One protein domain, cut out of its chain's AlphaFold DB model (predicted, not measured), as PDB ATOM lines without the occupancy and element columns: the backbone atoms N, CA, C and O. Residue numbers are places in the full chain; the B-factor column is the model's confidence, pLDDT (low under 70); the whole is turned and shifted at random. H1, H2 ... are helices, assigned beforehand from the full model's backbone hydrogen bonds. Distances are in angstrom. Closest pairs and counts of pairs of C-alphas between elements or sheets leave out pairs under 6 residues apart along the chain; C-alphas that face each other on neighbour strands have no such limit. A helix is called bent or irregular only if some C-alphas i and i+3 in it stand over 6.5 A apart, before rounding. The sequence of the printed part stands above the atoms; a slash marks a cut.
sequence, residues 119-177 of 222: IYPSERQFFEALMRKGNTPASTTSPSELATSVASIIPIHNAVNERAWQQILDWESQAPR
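What this domain is: This is residues 119 to 177 of the 222 residues of a protein of Aspergillus terreus (strain NIH 2624 / FGSC A1156) (UniProt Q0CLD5). One long helix, H2, makes the length of the domain, and a short helix, H1, is set crosswise over the side of its earlier part, packing on H2 residues 146 to 154. The later part of H2 and the tail after it, residues 159 to 177, stick out free as a long arm. The printed part has 59 residues with two named helices, H1 then H2, and no named strand; the class is all helix. The whole is extended, with a radius of gyration of the C-alphas of 16.3 A, and its C-alphas span 55 by 17 by 17 A.

Where its parts are: The printed part begins at Ile 119, with its C-alpha at (-2.028, 22.645, 19.018). H1 holds residues 123 to 133, 15.4 A from first to last C-alpha, and begins at C-alpha 123 at (8.008, 17.752, 24.159). H2 holds residues 143 to 173, 44.2 A long, and ends at C-alpha 173 at (-7.214, 22.003, -4.595). H2 has a kink of 28 degrees near residue 152. It is neither bent nor irregular, but only just: C-alphas 152 and 155 are 6.4 A apart.

How they stand to each other: H1 and H2 touch, H2 with residues 146 to 154 alone; their closest C-alphas, those of Glu 123 and Ala 151, are 6.3 A apart. Their lines stand only just about perpendicular, at 71 degrees. In H1 every O i to N i+4 pair is within hydrogen-bond range; in H2 25 of 27 are.

The domain as a whole: The C-alphas farthest apart, those of Thr 141 and Arg 177, are 55.6 A apart. Without residues 159 to 177, which stand free, the body spans 29 by 19 by 13 A. The link from H1 to H2 is short, with 9 residues, and the printed part has no cut. Mean pLDDT of the printed part is 87.4; residues 138 to 139 are under 70.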
ATOM      1  N   ILE A 119      -3.247  22.330  18.273       90.94
ATOM      2  CA  ILE A 119      -2.028  22.645  19.018       90.94
ATOM      3  C   ILE A 119      -1.311  21.343  19.350       90.94
ATOM      4  O   ILE A 119      -1.831  20.516  20.110       90.94
ATOM      5  N   TYR A 120      -0.086  21.198  18.849       91.44
ATOM      6  CA  TYR A 120       0.765  20.068  19.192       91.44
ATOM      7  C   TYR A 120       1.065  20.047  20.708       91.44
ATOM      8  O   TYR A 120       1.257  21.104  21.324       91.44
ATOM      9  N   PRO A 121       1.071  18.864  21.352       89.50
ATOM     10  CA  PRO A 121       1.590  18.726  22.710       89.50
ATOM     11  C   PRO A 121       3.055  19.162  22.772       89.50
ATOM     12  O   PRO A 121       3.797  18.970  21.807       89.50
ATOM     13  N   SER A 122       3.488  19.704  23.909       91.06
ATOM     14  CA  SER A 122       4.905  20.017  24.095       91.06
ATOM     15  C   SER A 122       5.750  18.748  24.247       91.06
ATOM     16  O   SER A 122       5.247  17.677  24.603       91.06
ATOM     17  N   GLU A 123       7.058  18.864  24.011       92.31
ATOM     18  CA  GLU A 123       8.008  17.752  24.159       92.31
ATOM     19  C   GLU A 123       7.932  17.139  25.564       92.31
ATOM     20  O   GLU A 123       7.927  15.916  25.724       92.31
ATOM     21  N   ARG A 124       7.795  17.988  26.589       90.44
ATOM     22  CA  ARG A 124       7.603  17.554  27.974       90.44
ATOM     23  C   ARG A 124       6.302  16.774  28.170       90.44
ATOM     24  O   ARG A 124       6.334  15.713  28.785       90.44
ATOM     25  N   GLN A 125       5.180  17.258  27.632       89.69
ATOM     26  CA  GLN A 125       3.895  16.550  27.722       89.69
ATOM     27  C   GLN A 125       3.970  15.172  27.061       89.69
ATOM     28  O   GLN A 125       3.452  14.190  27.594       89.69
ATOM     29  N   PHE A 126       4.648  15.081  25.915       88.88
ATOM     30  CA  PHE A 126       4.845  13.813  25.225       88.88
ATOM     31  C   PHE A 126       5.713  12.849  26.041       88.88
ATOM     32  O   PHE A 126       5.357  11.682  26.207       88.88
ATOM     33  N   PHE A 127       6.821  13.336  26.599       89.94
ATOM     34  CA  PHE A 127       7.699  12.556  27.466       89.94
ATOM     35  C   PHE A 127       6.970  12.021  28.707       89.94
ATOM     36  O   PHE A 127       7.026  10.823  28.986       89.94
ATOM     37  N   GLU A 128       6.226  12.871  29.415       89.62
ATOM     38  CA  GLU A 128       5.437  12.471  30.589       89.62
ATOM     39  C   GLU A 128       4.355  11.444  30.217       89.62
ATOM     40  O   GLU A 128       4.144  10.463  30.936       89.62
ATOM     41  N   ALA A 129       3.710  11.604  29.057       87.00
ATOM     42  CA  ALA A 129       2.742  10.636  28.554       87.00
ATOM     43  C   ALA A 129       3.381   9.273  28.237       87.00
ATOM     44  O   ALA A 129       2.780   8.244  28.558       87.00
ATOM     45  N   LEU A 130       4.582   9.249  27.647       86.12
ATOM     46  CA  LEU A 130       5.333   8.012  27.408       86.12
ATOM     47  C   LEU A 130       5.700   7.315  28.719       86.12
ATOM     48  O   LEU A 130       5.485   6.108  28.840       86.12
ATOM     49  N   MET A 131       6.187   8.073  29.706       85.00
ATOM     50  CA  MET A 131       6.528   7.541  31.027       85.00
ATOM     51  C   MET A 131       5.306   6.949  31.734       85.00
ATOM     52  O   MET A 131       5.371   5.831  32.236       85.00
ATOM     53  N   ARG A 132       4.167   7.653  31.721       82.81
ATOM     54  CA  ARG A 132       2.914   7.180  32.333       82.81
ATOM     55  C   ARG A 132       2.379   5.910  31.668       82.81
ATOM     56  O   ARG A 132       1.822   5.058  32.349       82.81
ATOM     57  N   LYS A 133       2.518   5.791  30.344       80.50
ATOM     58  CA  LYS A 133       2.021   4.639  29.572       80.50
ATOM     59  C   LYS A 133       2.968   3.437  29.592       80.50
ATOM     60  O   LYS A 133       2.600   2.397  29.054       80.50
ATOM     61  N   GLY A 134       4.178   3.575  30.141       77.94
ATOM     62  CA  GLY A 134       5.204   2.530  30.087       77.94
ATOM     63  C   GLY A 134       5.613   2.150  28.657       77.94
ATOM     64  O   GLY A 134       6.186   1.087  28.445       77.94
ATOM     65  N   ASN A 135       5.312   2.998  27.667       70.75
ATOM     66  CA  ASN A 135       5.582   2.738  26.251       70.75
ATOM     67  C   ASN A 135       6.953   3.300  25.854       70.75
ATOM     68  O   ASN A 135       7.084   4.101  24.929       70.75
ATOM     69  N   THR A 136       7.971   2.947  26.631       74.81
ATOM     70  CA  THR A 136       9.357   3.320  26.363       74.81
ATOM     71  C   THR A 136      10.020   2.212  25.546       74.81
ATOM     72  O   THR A 136       9.858   1.041  25.894       74.81
ATOM     73  N   PRO A 137      10.770   2.533  24.477       71.50
ATOM     74  CA  PRO A 137      11.470   1.518  23.699       71.50
ATOM     75  C   PRO A 137      12.391   0.697  24.604       71.50
ATOM     76  O   PRO A 137      13.112   1.275  25.415       71.50
ATOM     77  N   ALA A 138      12.432  -0.626  24.426       66.06
ATOM     78  CA  ALA A 138      13.306  -1.510  25.209       66.06
ATOM     79  C   ALA A 138      14.802  -1.153  25.086       66.06
ATOM     80  O   ALA A 138      15.601  -1.497  25.949       66.06
ATOM     81  N   SER A 139      15.180  -0.438  24.022       66.06
ATOM     82  CA  SER A 139      16.528   0.094  23.808       66.06
ATOM     83  C   SER A 139      16.867   1.317  24.665       66.06
ATOM     84  O   SER A 139      18.014   1.753  24.658       66.06
ATOM     85  N   THR A 140      15.897   1.898  25.376       76.19
ATOM     86  CA  THR A 140      16.113   3.084  26.205       76.19
ATOM     87  C   THR A 140      16.390   2.669  27.639       76.19
ATOM     88  O   THR A 140      15.496   2.207  28.343       76.19
ATOM     89  N   THR A 141      17.634   2.841  28.075       72.25
ATOM     90  CA  THR A 141      18.078   2.386  29.403       72.25
ATOM     91  C   THR A 141      17.959   3.464  30.478       72.25
ATOM     92  O   THR A 141      17.940   3.152  31.667       72.25
ATOM     93  N   SER A 142      17.834   4.734  30.078       83.62
ATOM     94  CA  SER A 142      17.750   5.876  30.991       83.62
ATOM     95  C   SER A 142      16.694   6.903  30.555       83.62
ATOM     96  O   SER A 142      16.577   7.192  29.359       83.62
ATOM     97  N   PRO A 143      15.976   7.548  31.501       84.12
ATOM     98  CA  PRO A 143      15.064   8.659  31.208       84.12
ATOM     99  C   PRO A 143      15.721   9.812  30.434       84.12
ATOM    100  O   PRO A 143      15.065  10.494  29.652       84.12
ATOM    101  N   SER A 144      17.027  10.013  30.618       84.56
ATOM    102  CA  SER A 144      17.800  11.046  29.921       84.56
ATOM    103  C   SER A 144      17.988  10.734  28.424       84.56
ATOM    104  O   SER A 144      17.901  11.624  27.572       84.56
ATOM    105  N   GLU A 145      18.174   9.458  28.072       86.31
ATOM    106  CA  GLU A 145      18.248   9.019  26.671       86.31
ATOM    107  C   GLU A 145      16.886   9.133  25.982       86.31
ATOM    108  O   GLU A 145      16.802   9.566  24.826       86.31
ATOM    109  N   LEU A 146      15.813   8.821  26.715       87.62
ATOM    110  CA  LEU A 146      14.449   9.021  26.241       87.62
ATOM    111  C   LEU A 146      14.183  10.501  25.962       87.62
ATOM    112  O   LEU A 146      13.713  10.834  24.879       87.62
ATOM    113  N   ALA A 147      14.532  11.390  26.893       88.69
ATOM    114  CA  ALA A 147      14.363  12.830  26.721       88.69
ATOM    115  C   ALA A 147      15.142  13.355  25.502       88.69
ATOM    116  O   ALA A 147      14.597  14.101  24.694       88.69
ATOM    117  N   THR A 148      16.381  12.897  25.305       89.38
ATOM    118  CA  THR A 148      17.187  13.264  24.124       89.38
ATOM    119  C   THR A 148      16.509  12.829  22.819       89.38
ATOM    120  O   THR A 148      16.486  13.572  21.834       89.38
ATOM    121  N   SER A 149      15.928  11.628  22.819       89.81
ATOM    122  CA  SER A 149      15.193  11.096  21.671       89.81
ATOM    123  C   SER A 149      13.919  11.900  21.417       89.81
ATOM    124  O   SER A 149      13.689  12.325  20.291       89.81
ATOM    125  N   VAL A 150      13.131  12.188  22.456       91.00
ATOM    126  CA  VAL A 150      11.906  13.000  22.363       91.00
ATOM    127  C   VAL A 150      12.206  14.397  21.812       91.00
ATOM    128  O   VAL A 150      11.542  14.815  20.866       91.00
ATOM    129  N   ALA A 151      13.248  15.067  22.318       90.75
ATOM    130  CA  ALA A 151      13.681  16.388  21.850       90.75
ATOM    131  C   ALA A 151      14.065  16.411  20.359       90.75
ATOM    132  O   ALA A 151      13.995  17.449  19.709       90.75
ATOM    133  N   SER A 152      14.486  15.269  19.806       91.06
ATOM    134  CA  SER A 152      14.864  15.153  18.392       91.06
ATOM    135  C   SER A 152      13.690  14.716  17.512       91.06
ATOM    136  O   SER A 152      13.535  15.188  16.390       91.06
ATOM    137  N   ILE A 153      12.862  13.799  18.010       91.75
ATOM    138  CA  ILE A 153      11.780  13.154  17.263       91.75
ATOM    139  C   ILE A 153      10.594  14.107  17.094       91.75
ATOM    140  O   ILE A 153      10.065  14.226  15.993       91.75
ATOM    141  N   ILE A 154      10.175  14.807  18.151       92.06
ATOM    142  CA  ILE A 154       8.934  15.597  18.121       92.06
ATOM    143  C   ILE A 154       8.943  16.687  17.039       92.06
ATOM    144  O   ILE A 154       8.001  16.703  16.242       92.06
ATOM    145  N   PRO A 155       9.997  17.515  16.892       92.75
ATOM    146  CA  PRO A 155      10.047  18.502  15.813       92.75
ATOM    147  C   PRO A 155       9.957  17.876  14.414       92.75
ATOM    148  O   PRO A 155       9.295  18.415  13.530       92.75
ATOM    149  N   ILE A 156      10.574  16.705  14.212       94.75
ATOM    150  CA  ILE A 156      10.521  15.980  12.934       94.75
ATOM    151  C   ILE A 156       9.091  15.510  12.651       94.75
ATOM    152  O   ILE A 156       8.597  15.679  11.539       94.75
ATOM    153  N   HIS A 157       8.408  14.943  13.646       93.56
ATOM    154  CA  HIS A 157       7.025  14.495  13.496       93.56
ATOM    155  C   HIS A 157       6.072  15.654  13.202       93.56
ATOM    156  O   HIS A 157       5.241  15.529  12.301       93.56
ATOM    157  N   ASN A 158       6.208  16.781  13.905       94.00
ATOM    158  CA  ASN A 158       5.414  17.981  13.634       94.00
ATOM    159  C   ASN A 158       5.634  18.452  12.190       94.00
ATOM    160  O   ASN A 158       4.669  18.609  11.448       94.00
ATOM    161  N   ALA A 159       6.890  18.555  11.745       95.75
ATOM    162  CA  ALA A 159       7.214  18.951  10.374       95.75
ATOM    163  C   ALA A 159       6.656  17.983   9.315       95.75
ATOM    164  O   ALA A 159       6.165  18.414   8.269       95.75
ATOM    165  N   VAL A 160       6.699  16.670   9.571       96.38
ATOM    166  CA  VAL A 160       6.099  15.661   8.683       96.38
ATOM    167  C   VAL A 160       4.582  15.826   8.617       96.38
ATOM    168  O   VAL A 160       4.021  15.765   7.523       96.38
ATOM    169  N   ASN A 161       3.925  16.074   9.748       95.12
ATOM    170  CA  ASN A 161       2.483  16.301   9.794       95.12
ATOM    171  C   ASN A 161       2.083  17.569   9.028       95.12
ATOM    172  O   ASN A 161       1.145  17.523   8.235       95.12
ATOM    173  N   GLU A 162       2.817  18.669   9.200       96.12
ATOM    174  CA  GLU A 162       2.575  19.918   8.465       96.12
ATOM    175  C   GLU A 162       2.778  19.735   6.959       96.12
ATOM    176  O   GLU A 162       1.958  20.170   6.151       96.12
ATOM    177  N   ARG A 163       3.826  19.013   6.551       97.00
ATOM    178  CA  ARG A 163       4.041  18.685   5.138       97.00
ATOM    179  C   ARG A 163       2.920  17.810   4.578       97.00
ATOM    180  O   ARG A 163       2.474  18.045   3.457       97.00
ATOM    181  N   ALA A 164       2.473  16.807   5.330       96.19
ATOM    182  CA  ALA A 164       1.356  15.958   4.925       96.19
ATOM    183  C   ALA A 164       0.066  16.776   4.778       96.19
ATOM    184  O   ALA A 164      -0.689  16.573   3.830       96.19
ATOM    185  N   TRP A 165      -0.155  17.750   5.662       95.44
ATOM    186  CA  TRP A 165      -1.278  18.669   5.548       95.44
ATOM    187  C   TRP A 165      -1.227  19.506   4.268       95.44
ATOM    188  O   TRP A 165      -2.224  19.571   3.553       95.44
ATOM    189  N   GLN A 166      -0.065  20.062   3.913       96.56
ATOM    190  CA  GLN A 166       0.097  20.779   2.640       96.56
ATOM    191  C   GLN A 166      -0.238  19.893   1.436       96.56
ATOM    192  O   GLN A 166      -0.951  20.317   0.534       96.56
ATOM    193  N   GLN A 167       0.184  18.628   1.451       96.00
ATOM    194  CA  GLN A 167      -0.155  17.684   0.383       96.00
ATOM    195  C   GLN A 167      -1.660  17.398   0.295       96.00
ATOM    196  O   GLN A 167      -2.188  17.255  -0.805       96.00
ATOM    197  N   ILE A 168      -2.360  17.332   1.433       92.31
ATOM    198  CA  ILE A 168      -3.824  17.206   1.463       92.31
ATOM    199  C   ILE A 168      -4.469  18.444   0.835       92.31
ATOM    200  O   ILE A 168      -5.364  18.300   0.006       92.31
ATOM    201  N   LEU A 169      -4.001  19.645   1.181       92.81
ATOM    202  CA  LEU A 169      -4.503  20.888   0.594       92.81
ATOM    203  C   LEU A 169      -4.269  20.936  -0.922       92.81
ATOM    204  O   LEU A 169      -5.195  21.256  -1.668       92.81
ATOM    205  N   ASP A 170      -3.076  20.564  -1.386       93.25
ATOM    206  CA  ASP A 170      -2.745  20.498  -2.810       93.25
ATOM    207  C   ASP A 170      -3.640  19.501  -3.548       93.25
ATOM    208  O   ASP A 170      -4.131  19.801  -4.640       93.25
ATOM    209  N   TRP A 171      -3.891  18.335  -2.951       90.88
ATOM    210  CA  TRP A 171      -4.772  17.314  -3.510       90.88
ATOM    211  C   TRP A 171      -6.232  17.792  -3.584       90.88
ATOM    212  O   TRP A 171      -6.845  17.732  -4.650       90.88
ATOM    213  N   GLU A 172      -6.767  18.361  -2.500       90.19
ATOM    214  CA  GLU A 172      -8.117  18.949  -2.444       90.19
ATOM    215  C   GLU A 172      -8.270  20.132  -3.414       90.19
ATOM    216  O   GLU A 172      -9.346  20.388  -3.967       90.19
ATOM    217  N   SER A 173      -7.189  20.876  -3.664       87.12
ATOM    218  CA  SER A 173      -7.214  22.003  -4.595       87.12
ATOM    219  C   SER A 173      -7.488  21.559  -6.037       87.12
ATOM    220  O   SER A 173      -8.177  22.288  -6.761       87.12
ATOM    221  N   GLN A 174      -7.029  20.356  -6.399       86.12
ATOM    222  CA  GLN A 174      -7.102  19.747  -7.730       86.12
ATOM    223  C   GLN A 174      -8.395  18.946  -7.970       86.12
ATOM    224  O   GLN A 174      -8.544  18.333  -9.029       86.12
ATOM    225  N   ALA A 175      -9.341  18.954  -7.024       80.19
ATOM    226  CA  ALA A 175     -10.612  18.249  -7.160       80.19
ATOM    227  C   ALA A 175     -11.387  18.671  -8.438       80.19
ATOM    228  O   ALA A 175     -11.384  19.857  -8.800       80.19
ATOM    229  N   PRO A 176     -12.063  17.730  -9.135       80.69
ATOM    230  CA  PRO A 176     -12.813  18.023 -10.356       80.69
ATOM    231  C   PRO A 176     -13.866  19.114 -10.150       80.69
ATOM    232  O   PRO A 176     -14.567  19.133  -9.148       80.69
ATOM    233  N   ARG A 177     -14.084  19.978 -11.150       73.06
ATOM    234  CA  ARG A 177     -15.125  21.028 -11.065       73.06
ATOM    235  C   ARG A 177     -16.544  20.484 -10.841       73.06
ATOM    236  O   ARG A 177     -17.396  21.226 -10.367       73.06
TER     237      ARG A 177